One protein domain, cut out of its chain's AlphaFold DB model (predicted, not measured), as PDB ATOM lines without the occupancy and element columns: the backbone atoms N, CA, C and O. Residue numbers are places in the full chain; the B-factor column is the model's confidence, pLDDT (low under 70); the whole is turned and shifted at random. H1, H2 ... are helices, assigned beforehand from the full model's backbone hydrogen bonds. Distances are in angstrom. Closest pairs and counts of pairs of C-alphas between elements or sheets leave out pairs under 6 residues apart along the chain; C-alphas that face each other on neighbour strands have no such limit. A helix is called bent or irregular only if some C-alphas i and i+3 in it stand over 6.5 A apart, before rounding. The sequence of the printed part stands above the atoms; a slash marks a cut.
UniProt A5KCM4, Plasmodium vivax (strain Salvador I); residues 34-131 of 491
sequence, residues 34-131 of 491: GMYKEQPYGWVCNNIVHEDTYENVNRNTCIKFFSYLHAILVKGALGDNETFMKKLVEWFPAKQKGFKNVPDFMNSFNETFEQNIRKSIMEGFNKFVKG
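What this domain is: This is residues 34 to 131 of the 491 residues of a protein of Plasmodium vivax (strain Salvador I) (UniProt A5KCM4). One long helix, H4, makes the long axis; H2 crosses its first half, H1 covers H2 away from H4, and H3 is set loosely off both. Residues 122 to 131, nearly all in H4, stick out at one end, and the loop of residues 47 to 58 reaches out at the other. The printed part has 98 residues with four named helices, H1 to H4 in chain order, and no named strand: all helix. It is only just compact, close to loose, with a radius of gyration of the C-alphas of 15.0 A, and elongated, spanning 55 by 31 by 19 A.

Where its parts are: H4, residues 102 to 130, is 40.6 A long, from C-alpha 102 at (30.471, 35.792, 36.946) to C-alpha 130 at (30.064, 22.049, -1.254), with a kink of 33 degrees near residue 124. H2, residues 59 to 73, is 21.0 A long. H3, residues 81 to 98, is 25.7 A long, with a kink of 38 degrees near residue 92; it is irregular, C-alphas 94 and 97 being 7.4 A apart. H1, residues 41 to 46, is 8.5 A long and begins at C-alpha 41 (40.227, 42.492, 25.842).

How they stand to each other: H2 is the hub, touching the three others. It touches H4 at a steep tilt of 50 degrees, the same way, closest at the C-alphas of Phe 65 and Asn 110, 5.7 A. H1 and H2 form a helical hairpin and touch, closest at the C-alphas of Tyr 41 and Ile 63, 5.5 A. H2 and H3, also a hairpin, only just touch, with 3 pairs of C-alphas within 8 A; the closest are Leu 73 and Asn 81, 7.2 A. H3 and H4 are close but not clearly touching, with the C-alphas of Gln 96 and Phe 105 closest at 7.9 A. H1 is apart from H3 and H4. Every O i to N i+4 pair is within hydrogen-bond range in H1 and H2, against 10 of 14 in H3 and 22 of 25 in H4.

The domain as a whole: The C-alphas of Asp 52 and Gly 131 are farthest apart, at 55.4 A. The printed part has no cut; the link from H1 to H2 is long. Mean pLDDT of the printed part is 76.2, with low values at, among others, residues 49 to 57 and 75 to 82.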
ATOM      1  N   GLY A  34      37.483  36.268  14.996       52.22
ATOM      2  CA  GLY A  34      37.381  37.246  16.079       52.22
ATOM      3  C   GLY A  34      37.529  36.677  17.480       52.22
ATOM      4  O   GLY A  34      37.162  37.371  18.419       52.22
ATOM      5  N   MET A  35      38.098  35.480  17.634       61.16
ATOM      6  CA  MET A  35      38.651  35.073  18.922       61.16
ATOM      7  C   MET A  35      39.977  35.788  19.126       61.16
ATOM      8  O   MET A  35      41.024  35.381  18.620       61.16
ATOM      9  N   TYR A  36      39.912  36.922  19.811       65.69
ATOM     10  CA  TYR A  36      41.111  37.621  20.221       65.69
ATOM     11  C   TYR A  36      41.891  36.699  21.156       65.69
ATOM     12  O   TYR A  36      41.330  36.134  22.088       65.69
ATOM     13  N   LYS A  37      43.187  36.514  20.896       60.47
ATOM     14  CA  LYS A  37      44.050  35.773  21.825       60.47
ATOM     15  C   LYS A  37      44.370  36.605  23.063       60.47
ATOM     16  O   LYS A  37      44.572  36.048  24.134       60.47
ATOM     17  N   GLU A  38      44.416  37.930  22.910       63.00
ATOM     18  CA  GLU A  38      44.813  38.836  23.985       63.00
ATOM     19  C   GLU A  38      44.217  40.238  23.811       63.00
ATOM     20  O   GLU A  38      43.286  40.598  24.519       63.00
ATOM     21  N   GLN A  39      44.682  41.033  22.850       67.69
ATOM     22  CA  GLN A  39      44.132  42.370  22.583       67.69
ATOM     23  C   GLN A  39      42.876  42.287  21.708       67.69
ATOM     24  O   GLN A  39      42.881  41.471  20.790       67.69
ATOM     25  N   PRO A  40      41.830  43.110  21.936       71.00
ATOM     26  CA  PRO A  40      41.798  44.286  22.816       71.00
ATOM     27  C   PRO A  40      41.352  44.000  24.264       71.00
ATOM     28  O   PRO A  40      41.383  44.891  25.108       71.00
ATOM     29  N   TYR A  41      40.917  42.777  24.575       84.25
ATOM     30  CA  TYR A  41      40.227  42.492  25.842       84.25
ATOM     31  C   TYR A  41      41.137  42.114  27.002       84.25
ATOM     32  O   TYR A  41      40.686  42.088  28.140       84.25
ATOM     33  N   GLY A  42      42.421  41.877  26.748       80.38
ATOM     34  CA  GLY A  42      43.391  41.498  27.765       80.38
ATOM     35  C   GLY A  42      43.491  42.531  28.884       80.38
ATOM     36  O   GLY A  42      43.569  42.141  30.042       80.38
ATOM     37  N   TRP A  43      43.421  43.831  28.565       79.75
ATOM     38  CA  TRP A  43      43.409  44.885  29.586       79.75
ATOM     39  C   TRP A  43      42.124  44.858  30.419       79.75
ATOM     40  O   TRP A  43      42.199  44.861  31.642       79.75
ATOM     41  N   VAL A  44      40.955  44.762  29.779       82.19
ATOM     42  CA  VAL A  44      39.662  44.676  30.481       82.19
ATOM     43  C   VAL A  44      39.653  43.462  31.413       82.19
ATOM     44  O   VAL A  44      39.382  43.593  32.599       82.19
ATOM     45  N   CYS A  45      40.051  42.298  30.905       83.88
ATOM     46  CA  CYS A  45      40.052  41.044  31.652       83.88
ATOM     47  C   CYS A  45      41.067  40.992  32.797       83.88
ATOM     48  O   CYS A  45      40.836  40.273  33.763       83.88
ATOM     49  N   ASN A  46      42.161  41.753  32.720       78.31
ATOM     50  CA  ASN A  46      43.112  41.876  33.825       78.31
ATOM     51  C   ASN A  46      42.559  42.718  34.989       78.31
ATOM     52  O   ASN A  46      43.027  42.561  36.111       78.31
ATOM     53  N   ASN A  47      41.579  43.593  34.733       74.88
ATOM     54  CA  ASN A  47      41.018  44.521  35.723       74.88
ATOM     55  C   ASN A  47      39.659  44.074  36.295       74.88
ATOM     56  O   ASN A  47      39.087  44.783  37.111       74.88
ATOM     57  N   ILE A  48      39.131  42.908  35.897       73.44
ATOM     58  CA  ILE A  48      37.869  42.360  36.443       73.44
ATOM     59  C   ILE A  48      38.080  41.695  37.829       73.44
ATOM     60  O   ILE A  48      37.160  41.131  38.414       73.44
ATOM     61  N   VAL A  49      39.281  41.790  38.408       61.88
ATOM     62  CA  VAL A  49      39.548  41.322  39.775       61.88
ATOM     63  C   VAL A  49      38.838  42.245  40.773       61.88
ATOM     64  O   VAL A  49      39.232  43.394  40.945       61.88
ATOM     65  N   HIS A  50      37.787  41.745  41.427       54.84
ATOM     66  CA  HIS A  50      37.165  42.420  42.567       54.84
ATOM     67  C   HIS A  50      37.962  42.122  43.845       54.84
ATOM     68  O   HIS A  50      38.213  40.961  44.159       54.84
ATOM     69  N   GLU A  51      38.327  43.171  44.585       51.25
ATOM     70  CA  GLU A  51      39.188  43.113  45.780       51.25
ATOM     71  C   GLU A  51      38.618  42.262  46.938       51.25
ATOM     72  O   GLU A  51      39.387  41.786  47.768       51.25
ATOM     73  N   ASP A  52      37.308  41.980  46.951       52.50
ATOM     74  CA  ASP A  52      36.630  41.306  48.073       52.50
ATOM     75  C   ASP A  52      36.267  39.828  47.829       52.50
ATOM     76  O   ASP A  52      35.810  39.134  48.740       52.50
ATOM     77  N   THR A  53      36.481  39.297  46.620       53.31
ATOM     78  CA  THR A  53      36.209  37.885  46.302       53.31
ATOM     79  C   THR A  53      37.397  37.281  45.568       53.31
ATOM     80  O   THR A  53      37.664  37.639  44.426       53.31
ATOM     81  N   TYR A  54      38.072  36.306  46.186       52.19
ATOM     82  CA  TYR A  54      39.184  35.512  45.625       52.19
ATOM     83  C   TYR A  54      38.845  34.720  44.335       52.19
ATOM     84  O   TYR A  54      39.612  33.855  43.908       52.19
ATOM     85  N   GLU A  55      37.707  34.976  43.691       54.66
ATOM     86  CA  GLU A  55      37.325  34.360  42.426       54.66
ATOM     87  C   GLU A  55      37.933  35.140  41.259       54.66
ATOM     88  O   GLU A  55      37.313  36.004  40.639       54.66
ATOM     89  N   ASN A  56      39.184  34.814  40.941       60.12
ATOM     90  CA  ASN A  56      39.825  35.319  39.736       60.12
ATOM     91  C   ASN A  56      39.067  34.822  38.501       60.12
ATOM     92  O   ASN A  56      39.050  33.623  38.204       60.12
ATOM     93  N   VAL A  57      38.489  35.749  37.733       67.88
ATOM     94  CA  VAL A  57      37.990  35.433  36.396       67.88
ATOM     95  C   VAL A  57      39.162  34.904  35.579       67.88
ATOM     96  O   VAL A  57      40.170  35.589  35.394       67.88
ATOM     97  N   ASN A  58      39.045  33.670  35.084       79.75
ATOM     98  CA  ASN A  58      40.052  33.116  34.192       79.75
ATOM     99  C   ASN A  58      40.199  34.059  32.993       79.75
ATOM    100  O   ASN A  58      39.266  34.242  32.206       79.75
ATOM    101  N   ARG A  59      41.388  34.655  32.865       81.81
ATOM    102  CA  ARG A  59      41.720  35.641  31.834       81.81
ATOM    103  C   ARG A  59      41.314  35.168  30.439       81.81
ATOM    104  O   ARG A  59      40.731  35.934  29.677       81.81
ATOM    105  N   ASN A  60      41.552  33.896  30.124       82.69
ATOM    106  CA  ASN A  60      41.207  33.320  28.827       82.69
ATOM    107  C   ASN A  60      39.690  33.190  28.650       82.69
ATOM    108  O   ASN A  60      39.178  33.497  27.577       82.69
ATOM    109  N   THR A  61      38.961  32.779  29.692       85.69
ATOM    110  CA  THR A  61      37.490  32.712  29.676       85.69
ATOM    111  C   THR A  61      36.879  34.093  29.445       85.69
ATOM    112  O   THR A  61      35.976  34.233  28.621       85.69
ATOM    113  N   CYS A  62      37.416  35.126  30.094       86.75
ATOM    114  CA  CYS A  62      36.988  36.507  29.887       86.75
ATOM    115  C   CYS A  62      37.280  37.006  28.465       86.75
ATOM    116  O   CYS A  62      36.398  37.552  27.800       86.75
ATOM    117  N   ILE A  63      38.496  36.780  27.959       85.44
ATOM    118  CA  ILE A  63      38.869  37.202  26.604       85.44
ATOM    119  C   ILE A  63      37.966  36.514  25.573       85.44
ATOM    120  O   ILE A  63      37.488  37.175  24.648       85.44
ATOM    121  N   LYS A  64      37.684  35.214  25.739       86.12
ATOM    122  CA  LYS A  64      36.743  34.471  24.885       86.12
ATOM    123  C   LYS A  64      35.333  35.054  24.942       86.12
ATOM    124  O   LYS A  64      34.731  35.266  23.893       86.12
ATOM    125  N   PHE A  65      34.854  35.401  26.132       87.81
ATOM    126  CA  PHE A  65      33.533  35.995  26.326       87.81
ATOM    127  C   PHE A  65      33.363  37.298  25.547       87.81
ATOM    128  O   PHE A  65      32.466  37.414  24.709       87.81
ATOM    129  N   PHE A  66      34.274  38.252  25.736       86.44
ATOM    130  CA  PHE A  66      34.218  39.514  24.999       86.44
ATOM    131  C   PHE A  66      34.483  39.341  23.501       86.44
ATOM    132  O   PHE A  66      33.924  40.071  22.681       86.44
ATOM    133  N   SER A  67      35.286  38.346  23.122       84.00
ATOM    134  CA  SER A  67      35.489  37.979  21.721       84.00
ATOM    135  C   SER A  67      34.197  37.504  21.058       84.00
ATOM    136  O   SER A  67      33.859  37.975  19.973       84.00
ATOM    137  N   TYR A  68      33.440  36.620  21.712       82.19
ATOM    138  CA  TYR A  68      32.160  36.133  21.201       82.19
ATOM    139  C   TYR A  68      31.097  37.219  21.182       82.19
ATOM    140  O   TYR A  68      30.411  37.361  20.172       82.19
ATOM    141  N   LEU A  69      31.005  38.040  22.230       83.06
ATOM    142  CA  LEU A  69      30.110  39.196  22.226       83.06
ATOM    143  C   LEU A  69      30.416  40.149  21.072       83.06
ATOM    144  O   LEU A  69      29.499  40.555  20.367       83.06
ATOM    145  N   HIS A  70      31.689  40.461  20.826       80.00
ATOM    146  CA  HIS A  70      32.086  41.281  19.684       80.00
ATOM    147  C   HIS A  70      31.706  40.605  18.366       80.00
ATOM    148  O   HIS A  70      31.095  41.233  17.504       80.00
ATOM    149  N   ALA A  71      32.044  39.325  18.193       75.62
ATOM    150  CA  ALA A  71      31.725  38.591  16.974       75.62
ATOM    151  C   ALA A  71      30.216  38.600  16.680       75.62
ATOM    152  O   ALA A  71      29.808  38.746  15.532       75.62
ATOM    153  N   ILE A  72      29.387  38.498  17.713       75.56
ATOM    154  CA  ILE A  72      27.935  38.543  17.583       75.56
ATOM    155  C   ILE A  72      27.453  39.970  17.301       75.56
ATOM    156  O   ILE A  72      26.867  40.209  16.252       75.56
ATOM    157  N   LEU A  73      27.711  40.906  18.215       75.19
ATOM    158  CA  LEU A  73      27.092  42.235  18.227       75.19
ATOM    159  C   LEU A  73      27.664  43.182  17.174       75.19
ATOM    160  O   LEU A  73      26.961  44.058  16.682       75.19
ATOM    161  N   VAL A  74      28.951  43.031  16.867       71.88
ATOM    162  CA  VAL A  74      29.671  43.920  15.951       71.88
ATOM    163  C   VAL A  74      29.907  43.238  14.609       71.88
ATOM    164  O   VAL A  74      29.899  43.911  13.592       71.88
ATOM    165  N   LYS A  75      30.115  41.914  14.564       67.94
ATOM    166  CA  LYS A  75      30.411  41.209  13.297       67.94
ATOM    167  C   LYS A  75      29.234  40.412  12.735       67.94
ATOM    168  O   LYS A  75      29.390  39.789  11.687       67.94
ATOM    169  N   GLY A  76      28.078  40.398  13.406       67.50
ATOM    170  CA  GLY A  76      26.880  39.701  12.929       67.50
ATOM    171  C   GLY A  76      27.095  38.198  12.733       67.50
ATOM    172  O   GLY A  76      26.535  37.591  11.821       67.50
ATOM    173  N   ALA A  77      27.955  37.578  13.546       68.31
ATOM    174  CA  ALA A  77      28.378  36.198  13.333       68.31
ATOM    175  C   ALA A  77      27.247  35.157  13.433       68.31
ATOM    176  O   ALA A  77      27.410  34.022  12.984       68.31
ATOM    177  N   LEU A  78      26.101  35.530  14.008       66.38
ATOM    178  CA  LEU A  78      24.902  34.692  14.105       66.38
ATOM    179  C   LEU A  78      23.821  35.035  13.070       66.38
ATOM    180  O   LEU A  78      22.729  34.481  13.157       66.38
ATOM    181  N   GLY A  79      24.118  35.893  12.091       65.06
ATOM    182  CA  GLY A  79      23.124  36.402  11.148       65.06
ATOM    183  C   GLY A  79      22.510  37.702  11.656       65.06
ATOM    184  O   GLY A  79      23.246  38.588  12.090       65.06
ATOM    185  N   ASP A  80      21.186  37.832  11.588       61.22
ATOM    186  CA  ASP A  80      20.501  38.996  12.144       61.22
ATOM    187  C   ASP A  80      20.551  39.022  13.684       61.22
ATOM    188  O   ASP A  80      20.606  38.000  14.376       61.22
ATOM    189  N   ASN A  81      20.555  40.237  14.238       64.38
ATOM    190  CA  ASN A  81      20.564  40.441  15.687       64.38
ATOM    191  C   ASN A  81      19.323  39.845  16.365       64.38
ATOM    192  O   ASN A  81      19.392  39.487  17.537       64.38
ATOM    193  N   GLU A  82      18.208  39.705  15.646       68.88
ATOM    194  CA  GLU A  82      16.969  39.134  16.171       68.88
ATOM    195  C   GLU A  82      17.143  37.656  16.544       68.88
ATOM    196  O   GLU A  82      16.790  37.246  17.650       68.88
ATOM    197  N   THR A  83      17.793  36.870  15.684       70.38
ATOM    198  CA  THR A  83      18.084  35.453  15.926       70.38
ATOM    199  C   THR A  83      19.010  35.263  17.124       70.38
ATOM    200  O   THR A  83      18.802  34.356  17.936       70.38
ATOM    201  N   PHE A  84      20.030  36.116  17.273       75.38
ATOM    202  CA  PHE A  84      20.876  36.101  18.468       75.38
ATOM    203  C   PHE A  84      20.083  36.460  19.725       75.38
ATOM    204  O   PHE A  84      20.131  35.710  20.700       75.38
ATOM    205  N   MET A  85      19.351  37.576  19.701       80.31
ATOM    206  CA  MET A  85      18.598  38.050  20.860       80.31
ATOM    207  C   MET A  85      17.559  37.020  21.293       80.31
ATOM    208  O   MET A  85      17.448  36.744  22.484       80.31
ATOM    209  N   LYS A  86      16.886  36.356  20.348       84.12
ATOM    210  CA  LYS A  86      15.985  35.239  20.637       84.12
ATOM    211  C   LYS A  86      16.705  34.098  21.361       84.12
ATOM    212  O   LYS A  86      16.261  33.683  22.427       84.12
ATOM    213  N   LYS A  87      17.850  33.636  20.842       82.06
ATOM    214  CA  LYS A  87      18.649  32.580  21.494       82.06
ATOM    215  C   LYS A  87      19.135  32.988  22.885       82.06
ATOM    216  O   LYS A  87      19.152  32.153  23.782       82.06
ATOM    217  N   LEU A  88      19.529  34.247  23.073       85.81
ATOM    218  CA  LEU A  88      19.954  34.779  24.369       85.81
ATOM    219  C   LEU A  88      18.791  34.801  25.371       85.81
ATOM    220  O   LEU A  88      18.956  34.342  26.501       85.81
ATOM    221  N   VAL A  89      17.623  35.286  24.943       88.44
ATOM    222  CA  VAL A  89      16.392  35.355  25.747       88.44
ATOM    223  C   VAL A  89      15.874  33.963  26.110       88.44
ATOM    224  O   VAL A  89      15.346  33.786  27.201       88.44
ATOM    225  N   GLU A  90      16.055  32.962  25.249       89.25
ATOM    226  CA  GLU A  90      15.723  31.564  25.557       89.25
ATOM    227  C   GLU A  90      16.754  30.917  26.501       89.25
ATOM    228  O   GLU A  90      16.396  30.215  27.448       89.25
ATOM    229  N   TRP A  91      18.047  31.162  26.272       90.56
ATOM    230  CA  TRP A  91      19.140  30.539  27.020       90.56
ATOM    231  C   TRP A  91      19.281  31.072  28.448       90.56
ATOM    232  O   TRP A  91      19.439  30.285  29.387       90.56
ATOM    233  N   PHE A  92      19.235  32.396  28.631       89.94
ATOM    234  CA  PHE A  92      19.565  33.016  29.912       89.94
ATOM    235  C   PHE A  92      18.625  32.561  31.041       89.94
ATOM    236  O   PHE A  92      19.128  32.047  32.041       89.94
ATOM    237  N   PRO A  93      17.284  32.599  30.902       89.81
ATOM    238  CA  PRO A  93      16.380  32.139  31.954       89.81
ATOM    239  C   PRO A  93      16.513  30.644  32.268       89.81
ATOM    240  O   PRO A  93      16.302  30.240  33.414       89.81
ATOM    241  N   ALA A  94      16.883  29.828  31.274       89.19
ATOM    242  CA  ALA A  94      17.076  28.389  31.434       89.19
ATOM    243  C   ALA A  94      18.351  28.039  32.222       89.19
ATOM    244  O   ALA A  94      18.408  26.992  32.867       89.19
ATOM    245  N   LYS A  95      19.374  28.902  32.182       88.50
ATOM    246  CA  LYS A  95      20.678  28.659  32.818       88.50
ATOM    247  C   LYS A  95      20.958  29.544  34.035       88.50
ATOM    248  O   LYS A  95      21.752  29.135  34.876       88.50
ATOM    249  N   GLN A  96      20.253  30.670  34.199       84.25
ATOM    250  CA  GLN A  96      20.514  31.673  35.245       84.25
ATOM    251  C   GLN A  96      20.580  31.099  36.662       84.25
ATOM    252  O   GLN A  96      21.439  31.487  37.444       84.25
ATOM    253  N   LYS A  97      19.713  30.130  36.987       84.50
ATOM    254  CA  LYS A  97      19.650  29.519  38.324       84.50
ATOM    255  C   LYS A  97      20.894  28.689  38.662       84.50
ATOM    256  O   LYS A  97      21.100  28.364  39.824       84.50
ATOM    257  N   GLY A  98      21.675  28.304  37.653       81.69
ATOM    258  CA  GLY A  98      22.896  27.518  37.803       81.69
ATOM    259  C   GLY A  98      24.176  28.349  37.889       81.69
ATOM    260  O   GLY A  98      25.225  27.770  38.150       81.69
ATOM    261  N   PHE A  99      24.119  29.668  37.673       85.12
ATOM    262  CA  PHE A  99      25.303  30.526  37.742       85.12
ATOM    263  C   PHE A  99      25.569  30.924  39.191       85.12
ATOM    264  O   PHE A  99      24.757  31.619  39.801       85.12
ATOM    265  N   LYS A 100      26.699  30.479  39.752       83.75
ATOM    266  CA  LYS A 100      27.085  30.830  41.128       83.75
ATOM    267  C   LYS A 100      27.841  32.152  41.185       83.75
ATOM    268  O   LYS A 100      27.783  32.842  42.194       83.75
ATOM    269  N   ASN A 101      28.522  32.498  40.096       81.31
ATOM    270  CA  ASN A 101      29.351  33.688  39.971       81.31
ATOM    271  C   ASN A 101      29.494  34.124  38.498       81.31
ATOM    272  O   ASN A 101      28.974  33.494  37.569       81.31
ATOM    273  N   VAL A 102      30.198  35.237  38.282       81.75
ATOM    274  CA  VAL A 102      30.471  35.792  36.946       81.75
ATOM    275  C   VAL A 102      31.316  34.845  36.068       81.75
ATOM    276  O   VAL A 102      30.961  34.681  34.897       81.75
ATOM    277  N   PRO A 103      32.384  34.186  36.569       83.56
ATOM    278  CA  PRO A 103      33.108  33.164  35.809       83.56
ATOM    279  C   PRO A 103      32.221  32.044  35.248       83.56
ATOM    280  O   PRO A 103      32.353  31.706  34.070       83.56
ATOM    281  N   ASP A 104      31.301  31.504  36.053       84.62
ATOM    282  CA  ASP A 104      30.377  30.440  35.645       84.62
ATOM    283  C   ASP A 104      29.467  30.899  34.501       84.62
ATOM    284  O   ASP A 104      29.274  30.179  33.515       84.62
ATOM    285  N   PHE A 105      28.947  32.126  34.599       88.12
ATOM    286  CA  PHE A 105      28.170  32.746  33.530       88.12
ATOM    287  C   PHE A 105      28.994  32.879  32.244       88.12
ATOM    288  O   PHE A 105      28.548  32.437  31.184       88.12
ATOM    289  N   MET A 106      30.203  33.449  32.326       88.00
ATOM    290  CA  MET A 106      31.070  33.641  31.159       88.00
ATOM    291  C   MET A 106      31.441  32.309  30.509       88.00
ATOM    292  O   MET A 106      31.426  32.204  29.283       88.00
ATOM    293  N   ASN A 107      31.743  31.278  31.302       88.19
ATOM    294  CA  ASN A 107      32.076  29.965  30.767       88.19
ATOM    295  C   ASN A 107      30.871  29.313  30.075       88.19
ATOM    296  O   ASN A 107      30.981  28.863  28.937       88.19
ATOM    297  N   SER A 108      29.695  29.347  30.707       89.25
ATOM    298  CA  SER A 108      28.477  28.796  30.108       89.25
ATOM    299  C   SER A 108      28.049  29.553  28.846       89.25
ATOM    300  O   SER A 108      27.609  28.935  27.869       89.25
ATOM    301  N   PHE A 109      28.206  30.882  28.837       89.62
ATOM    302  CA  PHE A 109      27.998  31.706  27.650       89.62
ATOM    303  C   PHE A 109      28.946  31.276  26.532       89.62
ATOM    304  O   PHE A 109      28.496  31.015  25.416       89.62
ATOM    305  N   ASN A 110      30.240  31.151  26.842       88.81
ATOM    306  CA  ASN A 110      31.257  30.745  25.883       88.81
ATOM    307  C   ASN A 110      30.922  29.403  25.246       88.81
ATOM    308  O   ASN A 110      30.825  29.330  24.029       88.81
ATOM    309  N   GLU A 111      30.662  28.374  26.047       88.00
ATOM    310  CA  GLU A 111      30.326  27.037  25.547       88.00
ATOM    311  C   GLU A 111      29.079  27.045  24.649       88.00
ATOM    312  O   GLU A 111      29.054  26.418  23.587       88.00
ATOM    313  N   THR A 112      28.047  27.795  25.047       86.38
ATOM    314  CA  THR A 112      26.773  27.850  24.319       86.38
ATOM    315  C   THR A 112      26.912  28.592  22.995       86.38
ATOM    316  O   THR A 112      26.436  28.133  21.950       86.38
ATOM    317  N   PHE A 113      27.521  29.776  23.020       83.31
ATOM    318  CA  PHE A 113      27.561  30.643  21.852       83.31
ATOM    319  C   PHE A 113      28.716  30.308  20.916       83.31
ATOM    320  O   PHE A 113      28.537  30.459  19.713       83.31
ATOM    321  N   GLU A 114      29.822  29.737  21.395       82.69
ATOM    322  CA  GLU A 114      30.913  29.248  20.544       82.69
ATOM    323  C   GLU A 114      30.399  28.326  19.439       82.69
ATOM    324  O   GLU A 114      30.647  28.570  18.257       82.69
ATOM    325  N   GLN A 115      29.627  27.299  19.803       78.88
ATOM    326  CA  GLN A 115      29.111  26.335  18.830       78.88
ATOM    327  C   GLN A 115      28.132  26.980  17.852       78.88
ATOM    328  O   GLN A 115      28.141  26.668  16.663       78.88
ATOM    329  N   ASN A 116      27.311  27.916  18.332       77.88
ATOM    330  CA  ASN A 116      26.371  28.648  17.493       77.88
ATOM    331  C   ASN A 116      27.092  29.540  16.474       77.88
ATOM    332  O   ASN A 116      26.761  29.498  15.289       77.88
ATOM    333  N   ILE A 117      28.082  30.313  16.926       76.12
ATOM    334  CA  ILE A 117      28.894  31.191  16.080       76.12
ATOM    335  C   ILE A 117      29.657  30.316  15.079       76.12
ATOM    336  O   ILE A 117      29.551  30.517  13.873       76.12
ATOM    337  N   ARG A 118      30.347  29.269  15.546       76.44
ATOM    338  CA  ARG A 118      31.078  28.334  14.684       76.44
ATOM    339  C   ARG A 118      30.182  27.733  13.613       76.44
ATOM    340  O   ARG A 118      30.550  27.761  12.442       76.44
ATOM    341  N   LYS A 119      29.013  27.214  13.991       75.94
ATOM    342  CA  LYS A 119      28.048  26.622  13.060       75.94
ATOM    343  C   LYS A 119      27.594  27.640  12.019       75.94
ATOM    344  O   LYS A 119      27.773  27.376  10.838       75.94
ATOM    345  N   SER A 120      27.114  28.805  12.451       73.69
ATOM    346  CA  SER A 120      26.621  29.869  11.569       73.69
ATOM    347  C   SER A 120      27.651  30.250  10.506       73.69
ATOM    348  O   SER A 120      27.397  30.153   9.302       73.69
ATOM    349  N   ILE A 121      28.875  30.589  10.925       72.06
ATOM    350  CA  ILE A 121      29.850  31.070   9.953       72.06
ATOM    351  C   ILE A 121      30.468  29.916   9.129       72.06
ATOM    352  O   ILE A 121      30.870  30.109   7.976       72.06
ATOM    353  N   MET A 122      30.574  28.694   9.673       74.00
ATOM    354  CA  MET A 122      31.040  27.533   8.898       74.00
ATOM    355  C   MET A 122      29.984  27.025   7.918       74.00
ATOM    356  O   MET A 122      30.359  26.529   6.864       74.00
ATOM    357  N   GLU A 123      28.690  27.144   8.207       72.56
ATOM    358  CA  GLU A 123      27.614  26.813   7.265       72.56
ATOM    359  C   GLU A 123      27.678  27.693   6.015       72.56
ATOM    360  O   GLU A 123      27.636  27.159   4.904       72.56
ATOM    361  N   GLY A 124      27.896  29.003   6.181       69.50
ATOM    362  CA  GLY A 124      28.119  29.924   5.065       69.50
ATOM    363  C   GLY A 124      29.305  29.506   4.191       69.50
ATOM    364  O   GLY A 124      29.156  29.343   2.982       69.50
ATOM    365  N   PHE A 125      30.464  29.237   4.799       72.69
ATOM    366  CA  PHE A 125      31.658  28.814   4.059       72.69
ATOM    367  C   PHE A 125      31.458  27.444   3.396       72.69
ATOM    368  O   PHE A 125      31.744  27.263   2.215       72.69
ATOM    369  N   ASN A 126      30.881  26.483   4.123       72.81
ATOM    370  CA  ASN A 126      30.585  25.149   3.611       72.81
ATOM    371  C   ASN A 126      29.613  25.181   2.428       72.81
ATOM    372  O   ASN A 126      29.707  24.308   1.569       72.81
ATOM    373  N   LYS A 127      28.699  26.157   2.360       72.25
ATOM    374  CA  LYS A 127      27.819  26.348   1.200       72.25
ATOM    375  C   LYS A 127      28.628  26.654  -0.062       72.25
ATOM    376  O   LYS A 127      28.362  26.052  -1.099       72.25
ATOM    377  N   PHE A 128      29.642  27.515   0.036       68.31
ATOM    378  CA  PHE A 128      30.538  27.825  -1.083       68.31
ATOM    379  C   PHE A 128      31.444  26.660  -1.446       68.31
ATOM    380  O   PHE A 128      31.671  26.427  -2.624       68.31
ATOM    381  N   VAL A 129      31.913  25.907  -0.452       70.25
ATOM    382  CA  VAL A 129      32.773  24.741  -0.669       70.25
ATOM    383  C   VAL A 129      32.018  23.579  -1.325       70.25
ATOM    384  O   VAL A 129      32.515  22.995  -2.282       70.25
ATOM    385  N   LYS A 130      30.830  23.228  -0.814       68.19
ATOM    386  CA  LYS A 130      30.064  22.049  -1.254       68.19
ATOM    387  C   LYS A 130      29.182  22.306  -2.473       68.19
ATOM    388  O   LYS A 130      28.825  21.363  -3.168       68.19
ATOM    389  N   GLY A 131      28.764  23.551  -2.693       61.19
ATOM    390  CA  GLY A 131      27.967  23.911  -3.858       61.19
ATOM    391  C   GLY A 131      28.861  24.174  -5.065       61.19
ATOM    392  O   GLY A 131      29.804  24.951  -4.961       61.19
TER     393      GLY A 131